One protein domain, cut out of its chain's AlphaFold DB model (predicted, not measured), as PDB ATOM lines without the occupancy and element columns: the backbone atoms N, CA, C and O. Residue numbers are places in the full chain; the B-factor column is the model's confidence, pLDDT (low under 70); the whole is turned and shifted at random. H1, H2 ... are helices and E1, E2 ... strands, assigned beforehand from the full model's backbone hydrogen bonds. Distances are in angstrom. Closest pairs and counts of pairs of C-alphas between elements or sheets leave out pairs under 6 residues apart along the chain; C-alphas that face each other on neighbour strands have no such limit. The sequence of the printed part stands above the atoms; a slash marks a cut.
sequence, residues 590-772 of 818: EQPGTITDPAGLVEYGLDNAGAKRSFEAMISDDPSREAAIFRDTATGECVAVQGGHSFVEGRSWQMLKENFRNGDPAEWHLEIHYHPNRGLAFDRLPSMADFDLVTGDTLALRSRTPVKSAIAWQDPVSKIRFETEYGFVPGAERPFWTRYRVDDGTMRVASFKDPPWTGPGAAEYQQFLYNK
ATOM      1  N   GLU A 590      20.253 -45.059  15.303       54.53
ATOM      2  CA  GLU A 590      21.400 -45.869  15.766       54.53
ATOM      3  C   GLU A 590      22.619 -45.775  14.830       54.53
ATOM      4  O   GLU A 590      22.440 -45.824  13.614       54.53
ATOM      5  N   GLN A 591      23.826 -45.581  15.392       55.22
ATOM      6  CA  GLN A 591      25.013 -45.203  14.612       55.22
ATOM      7  C   GLN A 591      25.092 -45.979  13.293       55.22
ATOM      8  O   GLN A 591      25.058 -47.212  13.353       55.22
ATOM      9  N   PRO A 592      25.215 -45.279  12.143       67.31
ATOM     10  CA  PRO A 592      25.315 -45.916  10.844       67.31
ATOM     11  C   PRO A 592      26.307 -47.069  10.901       67.31
ATOM     12  O   PRO A 592      27.468 -46.884  11.280       67.31
ATOM     13  N   GLY A 593      25.821 -48.264  10.603       74.19
ATOM     14  CA  GLY A 593      26.641 -49.460  10.591       74.19
ATOM     15  C   GLY A 593      26.990 -49.856   9.168       74.19
ATOM     16  O   GLY A 593      26.300 -49.500   8.213       74.19
ATOM     17  N   THR A 594      28.064 -50.626   9.036       80.81
ATOM     18  CA  THR A 594      28.490 -51.209   7.764       80.81
ATOM     19  C   THR A 594      28.424 -52.725   7.852       80.81
ATOM     20  O   THR A 594      29.023 -53.315   8.754       80.81
ATOM     21  N   ILE A 595      27.758 -53.363   6.895       80.00
ATOM     22  CA  ILE A 595      27.819 -54.807   6.682       80.00
ATOM     23  C   ILE A 595      28.628 -55.035   5.407       80.00
ATOM     24  O   ILE A 595      28.229 -54.619   4.323       80.00
ATOM     25  N   THR A 596      29.777 -55.692   5.533       73.12
ATOM     26  CA  THR A 596      30.491 -56.267   4.386       73.12
ATOM     27  C   THR A 596      29.943 -57.665   4.115       73.12
ATOM     28  O   THR A 596      30.282 -58.615   4.821       73.12
ATOM     29  N   ASP A 597      29.086 -57.775   3.103       66.00
ATOM     30  CA  ASP A 597      28.613 -59.029   2.507       66.00
ATOM     31  C   ASP A 597      29.609 -59.433   1.391       66.00
ATOM     32  O   ASP A 597      30.154 -58.557   0.715       66.00
ATOM     33  N   PRO A 598      29.892 -60.728   1.147       59.09
ATOM     34  CA  PRO A 598      30.506 -61.183  -0.105       59.09
ATOM     35  C   PRO A 598      29.948 -60.534  -1.387       59.09
ATOM     36  O   PRO A 598      30.694 -60.373  -2.351       59.09
ATOM     37  N   ALA A 599      28.662 -60.162  -1.400       58.19
ATOM     38  CA  ALA A 599      28.005 -59.462  -2.503       58.19
ATOM     39  C   ALA A 599      28.318 -57.950  -2.574       58.19
ATOM     40  O   ALA A 599      28.153 -57.350  -3.640       58.19
ATOM     41  N   GLY A 600      28.798 -57.334  -1.484       78.19
ATOM     42  CA  GLY A 600      29.179 -55.923  -1.454       78.19
ATOM     43  C   GLY A 600      29.058 -55.206  -0.102       78.19
ATOM     44  O   GLY A 600      28.948 -55.831   0.952       78.19
ATOM     45  N   LEU A 601      29.149 -53.871  -0.131       87.00
ATOM     46  CA  LEU A 601      29.091 -53.011   1.058       87.00
ATOM     47  C   LEU A 601      27.660 -52.511   1.277       87.00
ATOM     48  O   LEU A 601      27.074 -51.930   0.369       87.00
ATOM     49  N   VAL A 602      27.124 -52.691   2.482       86.81
ATOM     50  CA  VAL A 602      25.817 -52.164   2.897       86.81
ATOM     51  C   VAL A 602      26.019 -51.181   4.043       86.81
ATOM     52  O   VAL A 602      26.576 -51.546   5.078       86.81
ATOM     53  N   GLU A 603      25.537 -49.953   3.883       88.38
ATOM     54  CA  GLU A 603      25.473 -48.938   4.934       88.38
ATOM     55  C   GLU A 603      24.011 -48.712   5.331       88.38
ATOM     56  O   GLU A 603      23.189 -48.362   4.485       88.38
ATOM     57  N   TYR A 604      23.674 -48.926   6.605       89.19
ATOM     58  CA  TYR A 604      22.297 -48.879   7.122       89.19
ATOM     59  C   TYR A 604      22.135 -47.848   8.248       89.19
ATOM     60  O   TYR A 604      23.118 -47.247   8.683       89.19
ATOM     61  N   GLY A 605      20.900 -47.619   8.716       84.69
ATOM     62  CA  GLY A 605      20.611 -46.579   9.709       84.69
ATOM     63  C   GLY A 605      20.769 -45.159   9.158       84.69
ATOM     64  O   GLY A 605      20.991 -44.217   9.918       84.69
ATOM     65  N   LEU A 606      20.705 -44.991   7.833       86.69
ATOM     66  CA  LEU A 606      20.913 -43.702   7.181       86.69
ATOM     67  C   LEU A 606      19.599 -42.923   7.103       86.69
ATOM     68  O   LEU A 606      18.520 -43.487   6.939       86.69
ATOM     69  N   ASP A 607      19.690 -41.599   7.152       85.81
ATOM     70  CA  ASP A 607      18.631 -40.740   6.637       85.81
ATOM     71  C   ASP A 607      18.771 -40.588   5.109       85.81
ATOM     72  O   ASP A 607      19.749 -41.017   4.493       85.81
ATOM     73  N   ASN A 608      17.800 -39.932   4.472       87.94
ATOM     74  CA  ASN A 608      17.819 -39.715   3.022       87.94
ATOM     75  C   ASN A 608      19.094 -38.991   2.544       87.94
ATOM     76  O   ASN A 608      19.640 -39.293   1.485       87.94
ATOM     77  N   ALA A 609      19.571 -38.007   3.312       82.44
ATOM     78  CA  ALA A 609      20.762 -37.247   2.950       82.44
ATOM     79  C   ALA A 609      22.041 -38.087   3.100       82.44
ATOM     80  O   ALA A 609      22.938 -37.991   2.263       82.44
ATOM     81  N   GLY A 610      22.126 -38.905   4.151       84.69
ATOM     82  CA  GLY A 610      23.188 -39.874   4.391       84.69
ATOM     83  C   GLY A 610      23.263 -40.910   3.286       84.69
ATOM     84  O   GLY A 610      24.307 -41.021   2.655       84.69
ATOM     85  N   ALA A 611      22.144 -41.559   2.963       93.00
ATOM     86  CA  ALA A 611      22.088 -42.560   1.902       93.00
ATOM     87  C   ALA A 611      22.500 -42.001   0.539       93.00
ATOM     88  O   ALA A 611      23.250 -42.654  -0.180       93.00
ATOM     89  N   LYS A 612      22.104 -40.764   0.206       92.19
ATOM     90  CA  LYS A 612      22.573 -40.097  -1.018       92.19
ATOM     91  C   LYS A 612      24.080 -39.863  -1.015       92.19
ATOM     92  O   LYS A 612      24.723 -40.140  -2.018       92.19
ATOM     93  N   ARG A 613      24.668 -39.394   0.091       87.50
ATOM     94  CA  ARG A 613      26.131 -39.223   0.182       87.50
ATOM     95  C   ARG A 613      26.868 -40.554   0.035       87.50
ATOM     96  O   ARG A 613      27.849 -40.603  -0.699       87.50
ATOM     97  N   SER A 614      26.390 -41.604   0.695       90.44
ATOM     98  CA  SER A 614      26.969 -42.946   0.606       90.44
ATOM     99  C   SER A 614      26.852 -43.518  -0.806       90.44
ATOM    100  O   SER A 614      27.836 -44.000  -1.353       90.44
ATOM    101  N   PHE A 615      25.694 -43.371  -1.449       95.56
ATOM    102  CA  PHE A 615      25.476 -43.749  -2.847       95.56
ATOM    103  C   PHE A 615      26.444 -43.034  -3.802       95.56
ATOM    104  O   PHE A 615      27.072 -43.677  -4.641       95.56
ATOM    105  N   GLU A 616      26.633 -41.718  -3.644       93.25
ATOM    106  CA  GLU A 616      27.615 -40.964  -4.432       93.25
ATOM    107  C   GLU A 616      29.052 -41.437  -4.192       93.25
ATOM    108  O   GLU A 616      29.821 -41.566  -5.145       93.25
ATOM    109  N   ALA A 617      29.412 -41.706  -2.935       89.56
ATOM    110  CA  ALA A 617      30.732 -42.213  -2.580       89.56
ATOM    111  C   ALA A 617      30.983 -43.590  -3.212       89.56
ATOM    112  O   ALA A 617      32.004 -43.773  -3.864       89.56
ATOM    113  N   MET A 618      30.018 -44.514  -3.133       94.00
ATOM    114  CA  MET A 618      30.110 -45.849  -3.737       94.00
ATOM    115  C   MET A 618      30.344 -45.791  -5.252       94.00
ATOM    116  O   MET A 618      31.179 -46.532  -5.771       94.00
ATOM    117  N   ILE A 619      29.645 -44.897  -5.959       93.38
ATOM    118  CA  ILE A 619      29.818 -44.706  -7.408       93.38
ATOM    119  C   ILE A 619      31.160 -44.035  -7.718       93.38
ATOM    120  O   ILE A 619      31.803 -44.366  -8.711       93.38
ATOM    121  N   SER A 620      31.582 -43.069  -6.900       89.19
ATOM    122  CA  SER A 620      32.862 -42.381  -7.083       89.19
ATOM    123  C   SER A 620      34.057 -43.301  -6.827       89.19
ATOM    124  O   SER A 620      35.075 -43.167  -7.507       89.19
ATOM    125  N   ASP A 621      33.948 -44.197  -5.847       88.94
ATOM    126  CA  ASP A 621      35.011 -45.114  -5.445       88.94
ATOM    127  C   ASP A 621      35.177 -46.258  -6.451       88.94
ATOM    128  O   ASP A 621      36.305 -46.620  -6.788       88.94
ATOM    129  N   ASP A 622      34.067 -46.800  -6.963       90.12
ATOM    130  CA  ASP A 622      34.081 -47.814  -8.016       90.12
ATOM    131  C   ASP A 622      32.897 -47.643  -8.992       90.12
ATOM    132  O   ASP A 622      31.833 -48.242  -8.800       90.12
ATOM    133  N   PRO A 623      33.072 -46.869 -10.083       89.44
ATOM    134  CA  PRO A 623      32.011 -46.615 -11.059       89.44
ATOM    135  C   PRO A 623      31.685 -47.828 -11.942       89.44
ATOM    136  O   PRO A 623      30.791 -47.750 -12.786       89.44
ATOM    137  N   SER A 624      32.420 -48.938 -11.804       87.00
ATOM    138  CA  SER A 624      32.152 -50.181 -12.536       87.00
ATOM    139  C   SER A 624      31.165 -51.100 -11.816       87.00
ATOM    140  O   SER A 624      30.739 -52.105 -12.390       87.00
ATOM    141  N   ARG A 625      30.767 -50.748 -10.588       91.88
ATOM    142  CA  ARG A 625      29.810 -51.491  -9.768       91.88
ATOM    143  C   ARG A 625      28.477 -50.765  -9.680       91.88
ATOM    144  O   ARG A 625      28.413 -49.540  -9.733       91.88
ATOM    145  N   GLU A 626      27.405 -51.533  -9.536       94.31
ATOM    146  CA  GLU A 626      26.095 -50.976  -9.232       94.31
ATOM    147  C   GLU A 626      26.055 -50.465  -7.786       94.31
ATOM    148  O   GLU A 626      26.726 -50.990  -6.895       94.31
ATOM    149  N   ALA A 627      25.243 -49.444  -7.543       95.94
ATOM    150  CA  ALA A 627      24.941 -48.941  -6.207       95.94
ATOM    151  C   ALA A 627      23.430 -48.733  -6.084       95.94
ATOM    152  O   ALA A 627      22.782 -48.512  -7.096       95.94
ATOM    153  N   ALA A 628      22.839 -48.780  -4.895       96.25
ATOM    154  CA  ALA A 628      21.410 -48.538  -4.703       96.25
ATOM    155  C   ALA A 628      21.099 -47.852  -3.378       96.25
ATOM    156  O   ALA A 628      21.854 -47.982  -2.418       96.25
ATOM    157  N   ILE A 629      19.958 -47.168  -3.328       95.88
ATOM    158  CA  ILE A 629      19.327 -46.675  -2.106       95.88
ATOM    159  C   ILE A 629      17.994 -47.394  -1.927       95.88
ATOM    160  O   ILE A 629      17.110 -47.307  -2.782       95.88
ATOM    161  N   PHE A 630      17.834 -48.043  -0.782       93.94
ATOM    162  CA  PHE A 630      16.569 -48.602  -0.322       93.94
ATOM    163  C   PHE A 630      16.018 -47.747   0.815       93.94
ATOM    164  O   PHE A 630      16.780 -47.237   1.632       93.94
ATOM    165  N   ARG A 631      14.696 -47.602   0.887       92.44
ATOM    166  CA  ARG A 631      13.992 -46.860   1.933       92.44
ATOM    167  C   ARG A 631      12.944 -47.743   2.593       92.44
ATOM    168  O   ARG A 631      12.077 -48.265   1.902       92.44
ATOM    169  N   ASP A 632      12.989 -47.851   3.912       90.19
ATOM    170  CA  ASP A 632      11.906 -48.425   4.705       90.19
ATOM    171  C   ASP A 632      10.719 -47.453   4.675       90.19
ATOM    172  O   ASP A 632      10.804 -46.312   5.145       90.19
ATOM    173  N   THR A 633       9.607 -47.883   4.087       86.31
ATOM    174  CA  THR A 633       8.404 -47.052   3.925       86.31
ATOM    175  C   THR A 633       7.753 -46.685   5.261       86.31
ATOM    176  O   THR A 633       7.067 -45.663   5.338       86.31
ATOM    177  N   ALA A 634       7.969 -47.479   6.315       84.94
ATOM    178  CA  ALA A 634       7.353 -47.274   7.620       84.94
ATOM    179  C   ALA A 634       8.122 -46.261   8.477       84.94
ATOM    180  O   ALA A 634       7.511 -45.457   9.185       84.94
ATOM    181  N   THR A 635       9.454 -46.302   8.432       86.31
ATOM    182  CA  THR A 635      10.323 -45.490   9.304       86.31
ATOM    183  C   THR A 635      10.986 -44.323   8.579       86.31
ATOM    184  O   THR A 635      11.387 -43.350   9.217       86.31
ATOM    185  N   GLY A 636      11.094 -44.394   7.251       88.44
ATOM    186  CA  GLY A 636      11.882 -43.464   6.449       88.44
ATOM    187  C   GLY A 636      13.392 -43.698   6.533       88.44
ATOM    188  O   GLY A 636      14.132 -42.914   5.939       88.44
ATOM    189  N   GLU A 637      13.835 -44.744   7.241       90.12
ATOM    190  CA  GLU A 637      15.224 -45.203   7.254       90.12
ATOM    191  C   GLU A 637      15.668 -45.562   5.834       90.12
ATOM    192  O   GLU A 637      14.910 -46.140   5.053       90.12
ATOM    193  N   CYS A 638      16.906 -45.219   5.501       93.06
ATOM    194  CA  CYS A 638      17.524 -45.535   4.231       93.06
ATOM    195  C   CYS A 638      18.740 -46.451   4.415       93.06
ATOM    196  O   CYS A 638      19.445 -46.407   5.425       93.06
ATOM    197  N   VAL A 639      19.002 -47.251   3.388       93.00
ATOM    198  CA  VAL A 639      20.172 -48.122   3.264       93.00
ATOM    199  C   VAL A 639      20.824 -47.842   1.918       93.00
ATOM    200  O   VAL A 639      20.135 -47.833   0.899       93.00
ATOM    201  N   ALA A 640      22.135 -47.620   1.907       94.50
ATOM    202  CA  ALA A 640      22.929 -47.555   0.685       94.50
ATOM    203  C   ALA A 640      23.661 -48.887   0.484       94.50
ATOM    204  O   ALA A 640      24.263 -49.415   1.418       94.50
ATOM    205  N   VAL A 641      23.609 -49.443  -0.723       94.31
ATOM    206  CA  VAL A 641      24.197 -50.748  -1.054       94.31
ATOM    207  C   VAL A 641      25.102 -50.603  -2.267       94.31
ATOM    208  O   VAL A 641      24.642 -50.139  -3.302       94.31
ATOM    209  N   GLN A 642      26.354 -51.047  -2.184       94.56
ATOM    210  CA  GLN A 642      27.235 -51.223  -3.338       94.56
ATOM    211  C   GLN A 642      27.188 -52.685  -3.777       94.56
ATOM    212  O   GLN A 642      27.691 -53.554  -3.070       94.56
ATOM    213  N   GLY A 643      26.590 -52.955  -4.932       91.19
ATOM    214  CA  GLY A 643      26.453 -54.287  -5.515       91.19
ATOM    215  C   GLY A 643      27.685 -54.750  -6.292       91.19
ATOM    216  O   GLY A 643      28.779 -54.218  -6.126       91.19
ATOM    217  N   GLY A 644      27.539 -55.759  -7.145       88.06
ATOM    218  CA  GLY A 644      28.563 -56.192  -8.097       88.06
ATOM    219  C   GLY A 644      28.573 -55.364  -9.388       88.06
ATOM    220  O   GLY A 644      27.930 -54.327  -9.496       88.06
ATOM    221  N   HIS A 645      29.283 -55.848 -10.409       86.12
ATOM    222  CA  HIS A 645      29.405 -55.173 -11.716       86.12
ATOM    223  C   HIS A 645      28.111 -55.174 -12.553       86.12
ATOM    224  O   HIS A 645      28.043 -54.550 -13.609       86.12
ATOM    225  N   SER A 646      27.110 -55.949 -12.142       82.44
ATOM    226  CA  SER A 646      25.893 -56.176 -12.926       82.44
ATOM    227  C   SER A 646      24.676 -56.525 -12.071       82.44
ATOM    228  O   SER A 646      23.759 -57.176 -12.574       82.44
ATOM    229  N   PHE A 647      24.747 -56.261 -10.766       86.12
ATOM    230  CA  PHE A 647      23.652 -56.519  -9.840       86.12
ATOM    231  C   PHE A 647      23.837 -55.714  -8.555       86.12
ATOM    232  O   PHE A 647      24.960 -55.585  -8.070       86.12
ATOM    233  N   VAL A 648      22.736 -55.298  -7.935       86.19
ATOM    234  CA  VAL A 648      22.674 -54.966  -6.509       86.19
ATOM    235  C   VAL A 648      21.845 -56.021  -5.796       86.19
ATOM    236  O   VAL A 648      20.663 -56.203  -6.077       86.19
ATOM    237  N   GLU A 649      22.468 -56.735  -4.861       79.38
ATOM    238  CA  GLU A 649      21.784 -57.742  -4.051       79.38
ATOM    239  C   GLU A 649      20.890 -57.035  -3.017       79.38
ATOM    240  O   GLU A 649      21.375 -56.397  -2.083       79.38
ATOM    241  N   GLY A 650      19.569 -57.126  -3.185       73.31
ATOM    242  CA  GLY A 650      18.609 -56.628  -2.194       73.31
ATOM    243  C   GLY A 650      18.341 -57.640  -1.078       73.31
ATOM    244  O   GLY A 650      18.311 -57.300   0.098       73.31
ATOM    245  N   ARG A 651      18.173 -58.922  -1.417       78.44
ATOM    246  CA  ARG A 651      17.504 -59.873  -0.515       78.44
ATOM    247  C   ARG A 651      18.348 -60.392   0.643       78.44
ATOM    248  O   ARG A 651      17.784 -60.671   1.700       78.44
ATOM    249  N   SER A 652      19.659 -60.565   0.465       80.44
ATOM    250  CA  SER A 652      20.514 -61.193   1.486       80.44
ATOM    251  C   SER A 652      20.505 -60.401   2.793       80.44
ATOM    252  O   SER A 652      20.268 -60.973   3.859       80.44
ATOM    253  N   TRP A 653      20.692 -59.083   2.707       84.50
ATOM    254  CA  TRP A 653      20.714 -58.204   3.867       84.50
ATOM    255  C   TRP A 653      19.301 -57.851   4.339       84.50
ATOM    256  O   TRP A 653      19.069 -57.841   5.545       84.50
ATOM    257  N   GLN A 654      18.323 -57.654   3.446       85.00
ATOM    258  CA  GLN A 654      16.935 -57.352   3.840       85.00
ATOM    259  C   GLN A 654      16.322 -58.434   4.744       85.00
ATOM    260  O   GLN A 654      15.516 -58.128   5.621       85.00
ATOM    261  N   MET A 655      16.728 -59.695   4.561       81.81
ATOM    262  CA  MET A 655      16.216 -60.846   5.313       81.81
ATOM    263  C   MET A 655      16.985 -61.148   6.611       81.81
ATOM    264  O   MET A 655      16.677 -62.130   7.293       81.81
ATOM    265  N   LEU A 656      17.973 -60.327   6.977       81.12
ATOM    266  CA  LEU A 656      18.653 -60.425   8.268       81.12
ATOM    267  C   LEU A 656      17.677 -60.096   9.405       81.12
ATOM    268  O   LEU A 656      16.876 -59.170   9.292       81.12
ATOM    269  N   LYS A 657      17.730 -60.845  10.514       81.69
ATOM    270  CA  LYS A 657      16.779 -60.686  11.636       81.69
ATOM    271  C   LYS A 657      16.830 -59.288  12.250       81.69
ATOM    272  O   LYS A 657      15.836 -58.821  12.792       81.69
ATOM    273  N   GLU A 658      17.977 -58.635  12.155       81.06
ATOM    274  CA  GLU A 658      18.238 -57.271  12.605       81.06
ATOM    275  C   GLU A 658      17.412 -56.237  11.809       81.06
ATOM    276  O   GLU A 658      17.051 -55.181  12.330       81.06
ATOM    277  N   ASN A 659      17.024 -56.575  10.577       79.56
ATOM    278  CA  ASN A 659      16.191 -55.746   9.706       79.56
ATOM    279  C   ASN A 659      14.689 -56.029   9.859       79.56
ATOM    280  O   ASN A 659      13.871 -55.445   9.149       79.56
ATOM    281  N   PHE A 660      14.298 -56.897  10.800       80.75
ATOM    282  CA  PHE A 660      12.892 -57.160  11.085       80.75
ATOM    283  C   PHE A 660      12.364 -56.090  12.047       80.75
ATOM    284  O   PHE A 660      13.023 -55.693  13.011       80.75
ATOM    285  N   ARG A 661      11.143 -55.620  11.807       78.50
ATOM    286  CA  ARG A 661      10.417 -54.673  12.656       78.50
ATOM    287  C   ARG A 661       9.245 -55.421  13.275       78.50
ATOM    288  O   ARG A 661       8.371 -55.920  12.578       78.50
ATOM    289  N   ASN A 662       9.243 -55.545  14.603       82.56
ATOM    290  CA  ASN A 662       8.210 -56.273  15.355       82.56
ATOM    291  C   ASN A 662       8.021 -57.751  14.946       82.56
ATOM    292  O   ASN A 662       6.949 -58.313  15.149       82.56
ATOM    293  N   GLY A 663       9.068 -58.395  14.420       82.69
ATOM    294  CA  GLY A 663       9.025 -59.799  13.993       82.69
ATOM    295  C   GLY A 663       8.657 -60.016  12.523       82.69
ATOM    296  O   GLY A 663       8.720 -61.160  12.077       82.69
ATOM    297  N   ASP A 664       8.373 -58.947  11.775       81.25
ATOM    298  CA  ASP A 664       8.143 -58.977  10.329       81.25
ATOM    299  C   ASP A 664       9.313 -58.316   9.574       81.25
ATOM    300  O   ASP A 664       9.922 -57.388  10.108       81.25
ATOM    301  N   PRO A 665       9.658 -58.751   8.349       80.44
ATOM    302  CA  PRO A 665      10.636 -58.051   7.514       80.44
ATOM    303  C   PRO A 665      10.214 -56.595   7.259       80.44
ATOM    304  O   PRO A 665       9.037 -56.337   6.999       80.44
ATOM    305  N   ALA A 666      11.158 -55.650   7.318       84.38
ATOM    306  CA  ALA A 666      10.895 -54.267   6.919       84.38
ATOM    307  C   ALA A 666      10.511 -54.176   5.430       84.38
ATOM    308  O   ALA A 666      11.002 -54.940   4.594       84.38
ATOM    309  N   GLU A 667       9.635 -53.226   5.099       86.12
ATOM    310  CA  GLU A 667       9.212 -52.976   3.722       86.12
ATOM    311  C   GLU A 667      10.207 -52.032   3.043       86.12
ATOM    312  O   GLU A 667      10.064 -50.808   3.065       86.12
ATOM    313  N   TRP A 668      11.238 -52.619   2.441       88.12
ATOM    314  CA  TRP A 668      12.251 -51.876   1.704       88.12
ATOM    315  C   TRP A 668      11.781 -51.561   0.285       88.12
ATOM    316  O   TRP A 668      11.556 -52.451  -0.532       88.12
ATOM    317  N   HIS A 669      11.693 -50.274  -0.026       89.44
ATOM    318  CA  HIS A 669      11.416 -49.763  -1.359       89.44
ATOM    319  C   HIS A 669      12.715 -49.299  -2.019       89.44
ATOM    320  O   HIS A 669      13.430 -48.466  -1.461       89.44
ATOM    321  N   LEU A 670      13.022 -49.820  -3.208       92.88
ATOM    322  CA  LEU A 670      14.140 -49.328  -4.009       92.88
ATOM    323  C   LEU A 670      13.818 -47.909  -4.510       92.88
ATOM    324  O   LEU A 670      12.881 -47.721  -5.281       92.88
ATOM    325  N   GLU A 671      14.582 -46.915  -4.061       94.56
ATOM    326  CA  GLU A 671      14.381 -45.510  -4.436       94.56
ATOM    327  C   GLU A 671      15.155 -45.144  -5.703       94.56
ATOM    328  O   GLU A 671      14.617 -44.482  -6.593       94.56
ATOM    329  N   ILE A 672      16.417 -45.568  -5.776       96.25
ATOM    330  CA  ILE A 672      17.291 -45.359  -6.927       96.25
ATOM    331  C   ILE A 672      18.394 -46.417  -6.943       96.25
ATOM    332  O   ILE A 672      18.910 -46.772  -5.884       96.25
ATOM    333  N   HIS A 673      18.810 -46.877  -8.118       95.56
ATOM    334  CA  HIS A 673      20.070 -47.604  -8.283       95.56
ATOM    335  C   HIS A 673      20.881 -47.100  -9.469       95.56
ATOM    336  O   HIS A 673      20.366 -46.423 -10.350       95.56
ATOM    337  N   TYR A 674      22.181 -47.357  -9.459       96.06
ATOM    338  CA  TYR A 674      23.130 -46.945 -10.475       96.06
ATOM    339  C   TYR A 674      23.480 -48.121 -11.375       96.06
ATOM    340  O   TYR A 674      23.918 -49.153 -10.875       96.06
ATOM    341  N   HIS A 675      23.345 -47.942 -12.688       93.38
ATOM    342  CA  HIS A 675      23.886 -48.862 -13.680       93.38
ATOM    343  C   HIS A 675      25.306 -48.429 -14.076       93.38
ATOM    344  O   HIS A 675      25.469 -47.347 -14.662       93.38
ATOM    345  N   PRO A 676      26.336 -49.260 -13.820       87.44
ATOM    346  CA  PRO A 676      27.662 -49.031 -14.339       87.44
ATOM    347  C   PRO A 676      27.574 -49.140 -15.848       87.44
ATOM    348  O   PRO A 676      26.999 -50.064 -16.428       87.44
ATOM    349  N   ASN A 677      28.108 -48.122 -16.487       73.56
ATOM    350  CA  ASN A 677      27.975 -47.972 -17.908       73.56
ATOM    351  C   ASN A 677      28.883 -48.963 -18.640       73.56
ATOM    352  O   ASN A 677      30.105 -48.808 -18.651       73.56
ATOM    353  N   ARG A 678      28.268 -49.956 -19.282       69.56
ATOM    354  CA  ARG A 678      28.934 -50.991 -20.080       69.56
ATOM    355  C   ARG A 678      28.942 -50.641 -21.571       69.56
ATOM    356  O   ARG A 678      29.244 -51.494 -22.402       69.56
ATOM    357  N   GLY A 679      28.613 -49.394 -21.918       63.00
ATOM    358  CA  GLY A 679      28.533 -48.904 -23.292       63.00
ATOM    359  C   GLY A 679      27.268 -49.350 -24.028       63.00
ATOM    360  O   GLY A 679      27.191 -49.213 -25.250       63.00
ATOM    361  N   LEU A 680      26.273 -49.887 -23.316       68.31
ATOM    362  CA  LEU A 680      25.079 -50.465 -23.918       68.31
ATOM    363  C   LEU A 680      23.900 -49.505 -23.753       68.31
ATOM    364  O   LEU A 680      23.629 -48.994 -22.671       68.31
ATOM    365  N   ALA A 681      23.157 -49.257 -24.837       71.38
ATOM    366  CA  ALA A 681      22.019 -48.332 -24.816       71.38
ATOM    367  C   ALA A 681      20.943 -48.725 -23.783       71.38
ATOM    368  O   ALA A 681      20.222 -47.862 -23.287       71.38
ATOM    369  N   PHE A 682      20.853 -50.014 -23.445       77.12
ATOM    370  CA  PHE A 682      19.926 -50.524 -22.441       77.12
ATOM    371  C   PHE A 682      20.403 -50.338 -20.996       77.12
ATOM    372  O   PHE A 682      19.564 -50.423 -20.112       77.12
ATOM    373  N   ASP A 683      21.673 -49.993 -20.734       82.75
ATOM    374  CA  ASP A 683      22.113 -49.610 -19.378       82.75
ATOM    375  C   ASP A 683      21.373 -48.350 -18.891       82.75
ATOM    376  O   ASP A 683      21.268 -48.092 -17.697       82.75
ATOM    377  N   ARG A 684      20.805 -47.571 -19.819       89.94
ATOM    378  CA  ARG A 684      19.978 -46.391 -19.543       89.94
ATOM    379  C   ARG A 684      18.528 -46.736 -19.183       89.94
ATOM    380  O   ARG A 684      17.742 -45.825 -18.932       89.94
ATOM    381  N   LEU A 685      18.134 -48.007 -19.247       92.94
ATOM    382  CA  LEU A 685      16.755 -48.477 -19.114       92.94
ATOM    383  C   LEU A 685      16.658 -49.557 -18.027       92.94
ATOM    384  O   LEU A 685      17.645 -50.240 -17.765       92.94
ATOM    385  N   PRO A 686      15.475 -49.743 -17.412       93.75
ATOM    386  CA  PRO A 686      15.293 -50.797 -16.429       93.75
ATOM    387  C   PRO A 686      15.492 -52.184 -17.020       93.75
ATOM    388  O   PRO A 686      15.034 -52.500 -18.118       93.75
ATOM    389  N   SER A 687      16.158 -53.046 -16.272       92.25
ATOM    390  CA  SER A 687      16.135 -54.473 -16.520       92.25
ATOM    391  C   SER A 687      14.754 -55.048 -16.165       92.25
ATOM    392  O   SER A 687      13.938 -54.431 -15.474       92.25
ATOM    393  N   MET A 688      14.469 -56.267 -16.624       92.25
ATOM    394  CA  MET A 688      13.272 -56.988 -16.173       92.25
ATOM    395  C   MET A 688      13.317 -57.260 -14.658       92.25
ATOM    396  O   MET A 688      12.272 -57.263 -14.014       92.25
ATOM    397  N   ALA A 689      14.519 -57.448 -14.097       90.25
ATOM    398  CA  ALA A 689      14.724 -57.652 -12.666       90.25
ATOM    399  C   ALA A 689      14.483 -56.366 -11.864       90.25
ATOM    400  O   ALA A 689      13.968 -56.442 -10.757       90.25
ATOM    401  N   ASP A 690      14.760 -55.193 -12.436       92.06
ATOM    402  CA  ASP A 690      14.495 -53.904 -11.783       92.06
ATOM    403  C   ASP A 690      12.994 -53.718 -11.571       92.06
ATOM    404  O   ASP A 690      12.539 -53.295 -10.507       92.06
ATOM    405  N   PHE A 691      12.213 -54.071 -12.594       91.44
ATOM    406  CA  PHE A 691      10.762 -54.086 -12.528       91.44
ATOM    407  C   PHE A 691      10.248 -55.119 -11.520       91.44
ATOM    408  O   PHE A 691       9.376 -54.782 -10.720       91.44
ATOM    409  N   ASP A 692      10.794 -56.338 -11.521       87.62
ATOM    410  CA  ASP A 692      10.431 -57.381 -10.553       87.62
ATOM    411  C   ASP A 692      10.794 -56.967  -9.120       87.62
ATOM    412  O   ASP A 692      10.025 -57.204  -8.206       87.62
ATOM    413  N   LEU A 693      11.893 -56.244  -8.900       85.75
ATOM    414  CA  LEU A 693      12.281 -55.764  -7.574       85.75
ATOM    415  C   LEU A 693      11.311 -54.689  -7.053       85.75
ATOM    416  O   LEU A 693      10.800 -54.786  -5.938       85.75
ATOM    417  N   VAL A 694      10.976 -53.703  -7.894       84.44
ATOM    418  CA  VAL A 694      10.035 -52.612  -7.561       84.44
ATOM    419  C   VAL A 694       8.584 -53.096  -7.462       84.44
ATOM    420  O   VAL A 694       7.708 -52.360  -7.025       84.44
ATOM    421  N   THR A 695       8.271 -54.326  -7.862       80.38
ATOM    422  CA  THR A 695       6.887 -54.846  -7.848       80.38
ATOM    423  C   THR A 695       6.717 -56.135  -7.047       80.38
ATOM    424  O   THR A 695       5.590 -56.481  -6.685       80.38
ATOM    425  N   GLY A 696       7.817 -56.836  -6.784       67.25
ATOM    426  CA  GLY A 696       7.902 -58.117  -6.097       67.25
ATOM    427  C   GLY A 696       8.192 -57.977  -4.605       67.25
ATOM    428  O   GLY A 696       7.639 -58.764  -3.836       67.25
ATOM    429  N   ASP A 697       8.969 -56.966  -4.189       57.72
ATOM    430  CA  ASP A 697       9.285 -56.726  -2.769       57.72
ATOM    431  C   ASP A 697       8.318 -55.708  -2.127       57.72
ATOM    432  O   ASP A 697       7.780 -55.950  -1.045       57.72
ATOM    433  N   THR A 698       7.944 -54.636  -2.835       52.50
ATOM    434  CA  THR A 698       6.713 -53.897  -2.519       52.50
ATOM    435  C   THR A 698       5.546 -54.719  -3.021       52.50
ATOM    436  O   THR A 698       5.354 -54.830  -4.222       52.50
ATOM    437  N   LEU A 699       4.749 -55.278  -2.120       50.06
ATOM    438  CA  LEU A 699       3.381 -54.824  -1.880       50.06
ATOM    439  C   LEU A 699       2.437 -54.467  -3.061       50.06
ATOM    440  O   LEU A 699       1.262 -54.353  -2.795       50.06
ATOM    441  N   ALA A 700       2.782 -54.410  -4.345       46.28
ATOM    442  CA  ALA A 700       1.957 -53.940  -5.462       46.28
ATOM    443  C   ALA A 700       0.761 -54.853  -5.798       46.28
ATOM    444  O   ALA A 700      -0.294 -54.370  -6.213       46.28
ATOM    445  N   LEU A 701       0.858 -56.160  -5.523       46.94
ATOM    446  CA  LEU A 701      -0.313 -57.050  -5.547       46.94
ATOM    447  C   LEU A 701      -1.239 -56.858  -4.326       46.94
ATOM    448  O   LEU A 701      -2.357 -57.373  -4.324       46.94
ATOM    449  N   ARG A 702      -0.811 -56.121  -3.286       52.44
ATOM    450  CA  ARG A 702      -1.535 -55.948  -2.009       52.44
ATOM    451  C   ARG A 702      -1.854 -54.490  -1.609       52.44
ATOM    452  O   ARG A 702      -2.882 -54.282  -0.974       52.44
ATOM    453  N   SER A 703      -1.057 -53.486  -1.976       61.69
ATOM    454  CA  SER A 703      -1.056 -52.123  -1.421       61.69
ATOM    455  C   SER A 703      -1.920 -51.146  -2.193       61.69
ATOM    456  O   SER A 703      -2.261 -50.097  -1.657       61.69
ATOM    457  N   ARG A 704      -2.297 -51.458  -3.441       71.50
ATOM    458  CA  ARG A 704      -3.024 -50.536  -4.339       71.50
ATOM    459  C   ARG A 704      -2.364 -49.152  -4.491       71.50
ATOM    460  O   ARG A 704      -2.985 -48.260  -5.065       71.50
ATOM    461  N   THR A 705      -1.129 -48.964  -4.026       81.56
ATOM    462  CA  THR A 705      -0.391 -47.706  -4.132       81.56
ATOM    463  C   THR A 705       0.542 -47.734  -5.340       81.56
ATOM    464  O   THR A 705       1.167 -48.761  -5.605       81.56
ATOM    465  N   PRO A 706       0.641 -46.625  -6.092       89.00
ATOM    466  CA  PRO A 706       1.683 -46.465  -7.093       89.00
ATOM    467  C   PRO A 706       3.074 -46.567  -6.464       89.00
ATOM    468  O   PRO A 706       3.311 -45.999  -5.397       89.00
ATOM    469  N   VAL A 707       3.988 -47.241  -7.152       89.44
ATOM    470  CA  VAL A 707       5.400 -47.374  -6.771       89.44
ATOM    471  C   VAL A 707       6.283 -46.882  -7.911       89.44
ATOM    472  O   VAL A 707       5.899 -46.973  -9.083       89.44
ATOM    473  N   LYS A 708       7.443 -46.316  -7.576       94.00
ATOM    474  CA  LYS A 708       8.403 -45.802  -8.556       94.00
ATOM    475  C   LYS A 708       9.829 -45.904  -8.033       94.00
ATOM    476  O   LYS A 708      10.059 -45.660  -6.857       94.00
ATOM    477  N   SER A 709      10.764 -46.140  -8.938       95.62
ATOM    478  CA  SER A 709      12.204 -46.102  -8.695       95.62
ATOM    479  C   SER A 709      12.889 -45.329  -9.827       95.62
ATOM    480  O   SER A 709      12.253 -44.953 -10.821       95.62
ATOM    481  N   ALA A 710      14.179 -45.063  -9.668       97.00
ATOM    482  CA  ALA A 710      15.018 -44.433 -10.669       97.00
ATOM    483  C   ALA A 710      16.297 -45.236 -10.923       97.00
ATOM    484  O   ALA A 710      16.811 -45.930 -10.054       97.00
ATOM    485  N   ILE A 711      16.828 -45.091 -12.129       95.81
ATOM    486  CA  ILE A 711      18.120 -45.622 -12.541       95.81
ATOM    487  C   ILE A 711      19.012 -44.438 -12.820       95.81
ATOM    488  O   ILE A 711      18.805 -43.733 -13.808       95.81
ATOM    489  N   ALA A 712      20.004 -44.231 -11.970       95.75
ATOM    490  CA  ALA A 712      21.132 -43.385 -12.281       95.75
ATOM    491  C   ALA A 712      22.018 -44.096 -13.308       95.75
ATOM    492  O   ALA A 712      22.430 -45.235 -13.126       95.75
ATOM    493  N   TRP A 713      22.377 -43.407 -14.378       93.00
ATOM    494  CA  TRP A 713      23.364 -43.901 -15.327       93.00
ATOM    495  C   TRP A 713      24.244 -42.748 -15.767       93.00
ATOM    496  O   TRP A 713      23.821 -41.593 -15.835       93.00
ATOM    497  N   GLN A 714      25.507 -43.047 -16.028       88.50
ATOM    498  CA  GLN A 714      26.442 -42.056 -16.535       88.50
ATOM    499  C   GLN A 714      26.538 -42.218 -18.040       88.50
ATOM    500  O   GLN A 714      26.822 -43.310 -18.519       88.50
ATOM    501  N   ASP A 715      26.318 -41.155 -18.801       81.50
ATOM    502  CA  ASP A 715      26.505 -41.207 -20.245       81.50
ATOM    503  C   ASP A 715      27.986 -41.509 -20.563       81.50
ATOM    504  O   ASP A 715      28.868 -40.826 -20.029       81.50
ATOM    505  N   PRO A 716      28.299 -42.536 -21.389       71.19
ATOM    506  CA  PRO A 716      29.689 -43.010 -21.573       71.19
ATOM    507  C   PRO A 716      30.604 -41.940 -22.123       71.19
ATOM    508  O   PRO A 716      31.812 -41.941 -21.895       71.19
ATOM    509  N   VAL A 717      29.942 -41.058 -22.833       69.69
ATOM    510  CA  VAL A 717      30.385 -39.988 -23.668       69.69
ATOM    511  C   VAL A 717      30.549 -38.778 -22.735       69.69
ATOM    512  O   VAL A 717      31.625 -38.599 -22.165       69.69
ATOM    513  N   SER A 718      29.492 -38.030 -22.422       76.25
ATOM    514  CA  SER A 718      29.553 -36.788 -21.626       76.25
ATOM    515  C   SER A 718      30.020 -36.938 -20.181       76.25
ATOM    516  O   SER A 718      30.345 -35.932 -19.549       76.25
ATOM    517  N   LYS A 719      30.030 -38.156 -19.628       79.00
ATOM    518  CA  LYS A 719      30.210 -38.425 -18.192       79.00
ATOM    519  C   LYS A 719      29.181 -37.710 -17.306       79.00
ATOM    520  O   LYS A 719      29.295 -37.747 -16.080       79.00
ATOM    521  N   ILE A 720      28.156 -37.097 -17.901       82.94
ATOM    522  CA  ILE A 720      27.034 -36.505 -17.184       82.94
ATOM    523  C   ILE A 720      26.151 -37.647 -16.703       82.94
ATOM    524  O   ILE A 720      25.904 -38.620 -17.423       82.94
ATOM    525  N   ARG A 721      25.698 -37.533 -15.459       87.69
ATOM    526  CA  ARG A 721      24.746 -38.474 -14.892       87.69
ATOM    527  C   ARG A 721      23.330 -38.076 -15.279       87.69
ATOM    528  O   ARG A 721      22.949 -36.911 -15.180       87.69
ATOM    529  N   PHE A 722      22.563 -39.068 -15.690       92.44
ATOM    530  CA  PHE A 722      21.153 -38.961 -15.998       92.44
ATOM    531  C   PHE A 722      20.369 -39.956 -15.153       92.44
ATOM    532  O   PHE A 722      20.933 -40.894 -14.589       92.44
ATOM    533  N   GLU A 723      19.062 -39.735 -15.090       94.69
ATOM    534  CA  GLU A 723      18.132 -40.619 -14.407       94.69
ATOM    535  C   GLU A 723      17.057 -41.095 -15.383       94.69
ATOM    536  O   GLU A 723      16.509 -40.309 -16.165       94.69
ATOM    537  N   THR A 724      16.759 -42.387 -15.320       95.25
ATOM    538  CA  THR A 724      15.589 -43.001 -15.946       95.25
ATOM    539  C   THR A 724      14.656 -43.463 -14.844       95.25
ATOM    540  O   THR A 724      15.021 -44.304 -14.034       95.25
ATOM    541  N   GLU A 725      13.443 -42.936 -14.806       96.69
ATOM    542  CA  GLU A 725      12.447 -43.357 -13.826       96.69
ATOM    543  C   GLU A 725      11.603 -44.499 -14.375       96.69
ATOM    544  O   GLU A 725      11.358 -44.592 -15.577       96.69
ATOM    545  N   TYR A 726      11.105 -45.348 -13.493       96.19
ATOM    546  CA  TYR A 726      10.199 -46.425 -13.855       96.19
ATOM    547  C   TYR A 726       9.311 -46.784 -12.672       96.19
ATOM    548  O   TYR A 726       9.598 -46.427 -11.528       96.19
ATOM    549  N   GLY A 727       8.198 -47.460 -12.930       94.50
ATOM    550  CA  GLY A 727       7.277 -47.782 -11.853       94.50
ATOM    551  C   GLY A 727       6.067 -48.595 -12.263       94.50
ATOM    552  O   GLY A 727       5.946 -49.076 -13.393       94.50
ATOM    553  N   PHE A 728       5.162 -48.728 -11.297       92.31
ATOM    554  CA  PHE A 728       3.917 -49.466 -11.417       92.31
ATOM    555  C   PHE A 728       2.752 -48.684 -10.812       92.31
ATOM    556  O   PHE A 728       2.852 -48.135  -9.714       92.31
ATOM    557  N   VAL A 729       1.628 -48.647 -11.525       92.06
ATOM    558  CA  VAL A 729       0.399 -47.959 -11.120       92.06
ATOM    559  C   VAL A 729      -0.755 -48.961 -11.121       92.06
ATOM    560  O   VAL A 729      -1.287 -49.287 -12.188       92.06
ATOM    561  N   PRO A 730      -1.171 -49.461  -9.944       88.81
ATOM    562  CA  PRO A 730      -2.234 -50.452  -9.845       88.81
ATOM    563  C   PRO A 730      -3.538 -49.965 -10.495       88.81
ATOM    564  O   PRO A 730      -4.021 -48.872 -10.207       88.81
ATOM    565  N   GLY A 731      -4.136 -50.798 -11.349       89.06
ATOM    566  CA  GLY A 731      -5.435 -50.527 -11.978       89.06
ATOM    567  C   GLY A 731      -5.399 -49.662 -13.243       89.06
ATOM    568  O   GLY A 731      -6.446 -49.483 -13.864       89.06
ATOM    569  N   ALA A 732      -4.237 -49.156 -13.661       90.56
ATOM    570  CA  ALA A 732      -4.087 -48.549 -14.982       90.56
ATOM    571  C   ALA A 732      -4.130 -49.613 -16.097       90.56
ATOM    572  O   ALA A 732      -3.749 -50.761 -15.882       90.56
ATOM    573  N   GLU A 733      -4.563 -49.226 -17.303       93.88
ATOM    574  CA  GLU A 733      -4.620 -50.128 -18.470       93.88
ATOM    575  C   GLU A 733      -3.234 -50.664 -18.861       93.88
ATOM    576  O   GLU A 733      -3.095 -51.818 -19.268       93.88
ATOM    577  N   ARG A 734      -2.210 -49.820 -18.710       93.94
ATOM    578  CA  ARG A 734      -0.795 -50.143 -18.911       93.94
ATOM    579  C   ARG A 734      -0.042 -49.779 -17.635       93.94
ATOM    580  O   ARG A 734       0.450 -48.656 -17.523       93.94
ATOM    581  N   PRO A 735      -0.083 -50.655 -16.618       92.19
ATOM    582  CA  PRO A 735       0.281 -50.277 -15.265       92.19
ATOM    583  C   PRO A 735       1.788 -50.140 -15.068       92.19
ATOM    584  O   PRO A 735       2.196 -49.425 -14.160       92.19
ATOM    585  N   PHE A 736       2.613 -50.753 -15.916       93.62
ATOM    586  CA  PHE A 736       4.068 -50.606 -15.881       93.62
ATOM    587  C   PHE A 736       4.498 -49.454 -16.780       93.62
ATOM    588  O   PHE A 736       3.949 -49.294 -17.869       93.62
ATOM    589  N   TRP A 737       5.480 -48.663 -16.360       95.31
ATOM    590  CA  TRP A 737       5.970 -47.545 -17.162       95.31
ATOM    591  C   TRP A 737       7.450 -47.251 -16.928       95.31
ATOM    592  O   TRP A 737       7.989 -47.540 -15.863       95.31
ATOM    593  N   THR A 738       8.078 -46.633 -17.927       95.56
ATOM    594  CA  THR A 738       9.459 -46.143 -17.921       95.56
ATOM    595  C   THR A 738       9.487 -44.740 -18.516       95.56
ATOM    596  O   THR A 738       9.080 -44.548 -19.661       95.56
ATOM    597  N   ARG A 739       9.993 -43.758 -17.769       94.88
ATOM    598  CA  ARG A 739      10.267 -42.388 -18.206       94.88
ATOM    599  C   ARG A 739      11.773 -42.205 -18.387       94.88
ATOM    600  O   ARG A 739      12.514 -42.143 -17.413       94.88
ATOM    601  N   TYR A 740      12.219 -42.096 -19.630       92.12
ATOM    602  CA  TYR A 740      13.635 -42.140 -20.001       92.12
ATOM    603  C   TYR A 740      13.992 -41.012 -20.969       92.12
ATOM    604  O   TYR A 740      13.121 -40.415 -21.605       92.12
ATOM    605  N   ARG A 741      15.286 -40.714 -21.086       86.88
ATOM    606  CA  ARG A 741      15.810 -39.723 -22.032       86.88
ATOM    607  C   ARG A 741      16.263 -40.409 -23.322       86.88
ATOM    608  O   ARG A 741      16.942 -41.430 -23.257       86.88
ATOM    609  N   VAL A 742      15.904 -39.854 -24.478       83.44
ATOM    610  CA  VAL A 742      16.410 -40.295 -25.797       83.44
ATOM    611  C   VAL A 742      17.635 -39.479 -26.229       83.44
ATOM    612  O   VAL A 742      17.977 -38.480 -25.599       83.44
ATOM    613  N   ASP A 743      18.292 -39.890 -27.317       75.94
ATOM    614  CA  ASP A 743      19.543 -39.289 -27.809       75.94
ATOM    615  C   ASP A 743      19.414 -37.817 -28.255       75.94
ATOM    616  O   ASP A 743      20.421 -37.132 -28.392       75.94
ATOM    617  N   ASP A 744      18.208 -37.278 -28.455       77.31
ATOM    618  CA  ASP A 744      17.995 -35.839 -28.705       77.31
ATOM    619  C   ASP A 744      17.863 -35.015 -27.404       77.31
ATOM    620  O   ASP A 744      17.637 -33.807 -27.432       77.31
ATOM    621  N   GLY A 745      17.990 -35.670 -26.246       79.31
ATOM    622  CA  GLY A 745      17.840 -35.066 -24.931       79.31
ATOM    623  C   GLY A 745      16.392 -34.942 -24.450       79.31
ATOM    624  O   GLY A 745      16.188 -34.558 -23.296       79.31
ATOM    625  N   THR A 746      15.383 -35.275 -25.260       83.25
ATOM    626  CA  THR A 746      13.973 -35.226 -24.851       83.25
ATOM    627  C   THR A 746      13.613 -36.380 -23.917       83.25
ATOM    628  O   THR A 746      14.176 -37.474 -23.984       83.25
ATOM    629  N   MET A 747      12.660 -36.132 -23.015       87.88
ATOM    630  CA  MET A 747      12.094 -37.170 -22.154       87.88
ATOM    631  C   MET A 747      10.947 -37.873 -22.881       87.88
ATOM    632  O   MET A 747      10.072 -37.225 -23.455       87.88
ATOM    633  N   ARG A 748      10.929 -39.202 -22.818       88.62
ATOM    634  CA  ARG A 748       9.883 -40.076 -23.353       88.62
ATOM    635  C   ARG A 748       9.327 -40.952 -22.244       88.62
ATOM    636  O   ARG A 748       9.985 -41.172 -21.230       88.62
ATOM    637  N   VAL A 749       8.111 -41.447 -22.445       92.44
ATOM    638  CA  VAL A 749       7.472 -42.413 -21.552       92.44
ATOM    639  C   VAL A 749       7.032 -43.609 -22.380       92.44
ATOM    640  O   VAL A 749       6.293 -43.445 -23.343       92.44
ATOM    641  N   ALA A 750       7.475 -44.799 -21.994       91.94
ATOM    642  CA  ALA A 750       6.918 -46.062 -22.458       91.94
ATOM    643  C   ALA A 750       6.065 -46.655 -21.335       91.94
ATOM    644  O   ALA A 750       6.418 -46.545 -20.164       91.94
ATOM    645  N   SER A 751       4.941 -47.272 -21.678       94.50
ATOM    646  CA  SER A 751       4.117 -48.034 -20.737       94.50
ATOM    647  C   SER A 751       3.929 -49.450 -21.258       94.50
ATOM    648  O   SER A 751       4.055 -49.656 -22.462       94.50
ATOM    649  N   PHE A 752       3.629 -50.413 -20.390       93.62
ATOM    650  CA  PHE A 752       3.484 -51.834 -20.723       93.62
ATOM    651  C   PHE A 752       2.240 -52.396 -20.052       93.62
ATOM    652  O   PHE A 752       1.886 -52.004 -18.933       93.62
ATOM    653  N   LYS A 753       1.544 -53.280 -20.767       93.38
ATOM    654  CA  LYS A 753       0.290 -53.862 -20.281       93.38
ATOM    655  C   LYS A 753       0.554 -54.975 -19.277       93.38
ATOM    656  O   LYS A 753      -0.050 -55.010 -18.208       93.38
ATOM    657  N   ASP A 754       1.458 -55.865 -19.650       92.19
ATOM    658  CA  ASP A 754       1.792 -57.052 -18.884       92.19
ATOM    659  C   ASP A 754       3.127 -56.847 -18.150       92.19
ATOM    660  O   ASP A 754       3.946 -56.032 -18.589       92.19
ATOM    661  N   PRO A 755       3.375 -57.564 -17.037       92.50
ATOM    662  CA  PRO A 755       4.628 -57.452 -16.301       92.50
ATOM    663  C   PRO A 755       5.842 -57.700 -17.212       92.50
ATOM    664  O   PRO A 755       5.900 -58.775 -17.828       92.50
ATOM    665  N   PRO A 756       6.817 -56.767 -17.281       93.19
ATOM    666  CA  PRO A 756       7.998 -56.863 -18.145       93.19
ATOM    667  C   PRO A 756       8.844 -58.135 -18.018       93.19
ATOM    668  O   PRO A 756       9.684 -58.382 -18.869       93.19
ATOM    669  N   TRP A 757       8.638 -58.957 -16.989       91.75
ATOM    670  CA  TRP A 757       9.359 -60.212 -16.753       91.75
ATOM    671  C   TRP A 757       8.521 -61.477 -17.025       91.75
ATOM    672  O   TRP A 757       8.974 -62.591 -16.770       91.75
ATOM    673  N   THR A 758       7.295 -61.345 -17.548       87.06
ATOM    674  CA  THR A 758       6.380 -62.481 -17.783       87.06
ATOM    675  C   THR A 758       6.000 -62.616 -19.254       87.06
ATOM    676  O   THR A 758       5.686 -61.617 -19.883       87.06
ATOM    677  N   GLY A 759       5.988 -63.845 -19.789       89.06
ATOM    678  CA  GLY A 759       5.621 -64.221 -21.171       89.06
ATOM    679  C   GLY A 759       5.320 -63.067 -22.154       89.06
ATOM    680  O   GLY A 759       6.257 -62.571 -22.780       89.06
ATOM    681  N   PRO A 760       4.050 -62.635 -22.312       88.75
ATOM    682  CA  PRO A 760       3.686 -61.540 -23.220       88.75
ATOM    683  C   PRO A 760       4.331 -60.181 -22.891       88.75
ATOM    684  O   PRO A 760       4.770 -59.486 -23.804       88.75
ATOM    685  N   GLY A 761       4.436 -59.818 -21.610       89.38
ATOM    686  CA  GLY A 761       5.054 -58.564 -21.164       89.38
ATOM    687  C   GLY A 761       6.565 -58.536 -21.366       89.38
ATOM    688  O   GLY A 761       7.108 -57.514 -21.772       89.38
ATOM    689  N   ALA A 762       7.242 -59.674 -21.195       90.50
ATOM    690  CA  ALA A 762       8.658 -59.820 -21.522       90.50
ATOM    691  C   ALA A 762       8.917 -59.610 -23.016       90.50
ATOM    692  O   ALA A 762       9.863 -58.912 -23.374       90.50
ATOM    693  N   ALA A 763       8.051 -60.136 -23.886       88.12
ATOM    694  CA  ALA A 763       8.152 -59.906 -25.324       88.12
ATOM    695  C   ALA A 763       7.904 -58.431 -25.696       88.12
ATOM    696  O   ALA A 763       8.674 -57.863 -26.471       88.12
ATOM    697  N   GLU A 764       6.873 -57.797 -25.120       91.88
ATOM    698  CA  GLU A 764       6.574 -56.369 -25.326       91.88
ATOM    699  C   GLU A 764       7.743 -55.482 -24.863       91.88
ATOM    700  O   GLU A 764       8.196 -54.597 -25.594       91.88
ATOM    701  N   TYR A 765       8.285 -55.760 -23.676       92.62
ATOM    702  CA  TYR A 765       9.406 -55.016 -23.113       92.62
ATOM    703  C   TYR A 765      10.699 -55.222 -23.906       92.62
ATOM    704  O   TYR A 765      11.406 -54.270 -24.230       92.62
ATOM    705  N   GLN A 766      10.995 -56.459 -24.299       88.81
ATOM    706  CA  GLN A 766      12.162 -56.771 -25.117       88.81
ATOM    707  C   GLN A 766      12.075 -56.104 -26.498       88.81
ATOM    708  O   GLN A 766      13.076 -55.597 -27.004       88.81
ATOM    709  N   GLN A 767      10.880 -56.026 -27.091       87.06
ATOM    710  CA  GLN A 767      10.657 -55.265 -28.319       87.06
ATOM    711  C   GLN A 767      10.912 -53.764 -28.115       87.06
ATOM    712  O   GLN A 767      11.506 -53.127 -28.987       87.06
ATOM    713  N   PHE A 768      10.512 -53.200 -26.973       88.94
ATOM    714  CA  PHE A 768      10.844 -51.823 -26.598       88.94
ATOM    715  C   PHE A 768      12.365 -51.597 -26.502       88.94
ATOM    716  O   PHE A 768      12.864 -50.622 -27.071       88.94
ATOM    717  N   LEU A 769      13.103 -52.527 -25.882       86.38
ATOM    718  CA  LEU A 769      14.567 -52.472 -25.795       86.38
ATOM    719  C   LEU A 769      15.236 -52.558 -27.181       86.38
ATOM    720  O   LEU A 769      16.142 -51.777 -27.476       86.38
ATOM    721  N   TYR A 770      14.786 -53.463 -28.057       79.75
ATOM    722  CA  TYR A 770      15.374 -53.643 -29.394       79.75
ATOM    723  C   TYR A 770      15.055 -52.510 -30.368       79.75
ATOM    724  O   TYR A 770      15.911 -52.116 -31.160       79.75
ATOM    725  N   ASN A 771      13.847 -51.950 -30.308       75.81
ATOM    726  CA  ASN A 771      13.404 -50.908 -31.236       75.81
ATOM    727  C   ASN A 771      13.892 -49.503 -30.854       75.81
ATOM    728  O   ASN A 771      13.318 -48.515 -31.317       75.81
ATOM    729  N   LYS A 772      14.934 -49.407 -30.012       62.19
ATOM    730  CA  LYS A 772      15.556 -48.151 -29.570       62.19
ATOM    731  C   LYS A 772      14.526 -47.085 -29.188       62.19
ATOM    732  O   LYS A 772      14.640 -45.937 -29.610       62.19
TER     733      LYS A 772
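AT A GLANCE: This is residues 590 to 772 of the 818 residues of an uncharacterized protein of Mycobacterium dioxanotrophicus (UniProt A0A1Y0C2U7). One long, twisted sheet of nine strands runs from end to end of the domain, with H1 covering one face of the half that holds E4 and E3, and H4 covering the opposite face of the other half, over E6. H5 grazes the sheet near the E9 edge, and a long loop, residues 655 to 667, leads into E5. The printed part has 183 residues, with five named helices and nine named strands in the chain order E1 E2 H1 E3 E4 H2 E5 H3 H4 E6 E7 E8 E9 H5. The mixed sheet has the order E1 E2 E4 E3 E5 E6 E7 E8 E9; the class is mixed, helices and strands. The whole is compact, with a radius of gyration of the C-alphas of 16.3 A and spans of 47 by 40 by 26 A.

IN THESE COORDINATES: In sheet order, the strands are E1, residues 593 to 597, from C-alpha 593 at (26.641, -49.460, 10.591); E2, 600 to 606; E4, 638 to 642; E3, 627 to 632; E5, 668 to 675, 19.5 A long; E6, 707 to 714, and E7, 721 to 728, each 23.8 A; E8, 736 to 741; and E9, 747 to 752. The helices are H1, residues 608 to 621, 19.9 A; H2, 651 to 654; H3, 681 to 684; H4, 688 to 696; and H5, 759 to 770, 16.6 A, ending at C-alpha 770 at (15.374, -53.643, -29.394).

HOW THE PARTS SIT: E5 and E6 are parallel at 21 degrees, with N 712 and O 673 2.7 A apart; with H3 and H4 between them they form a strand-helix-strand unit, two parallel neighbour strands joined through helices, with a right-handed crossover. E5 bends by 59 degrees at residue 671. E6 E7 E8 E9 is a meander, each strand the antiparallel neighbour of the one before; N 711 and O 724 are 2.7 A apart, N 739 and O 725 2.7 A, and N 750 and O 738 2.8 A. E2, H1, E3 and E4, H2, E5 are split units, each with another strand between its two strands and a right-handed crossover. H1 is on the sheet, over E4 and E3, at a height over the sheet of 7.8 A; its closest C-alphas to E4, Ala 611 and Ala 640, are 5.2 A apart. H4, on the opposite face, lies over E6 at a height of 7.9 A and runs along the strands, but only just, at 29 degrees to E6 on the local plane. H2 stands at the sheet's level, at 2.0 A; H3 and H5 only graze the sheet, with residues 682 to 684 and 761 to 768. In H1, H4 and H5 every O i to N i+4 pair is within hydrogen-bond range; H2 and H3 are too short for such a pair.

THE WHOLE: The two C-alphas farthest apart, of Gly 663 and Asp 744, are 49.8 A apart. The printed part has no cut, and the long link is H2 to E5. The mean pLDDT of the printed part is 85.0; 19 residues are under 70, among them 590 to 592 and 696 to 703.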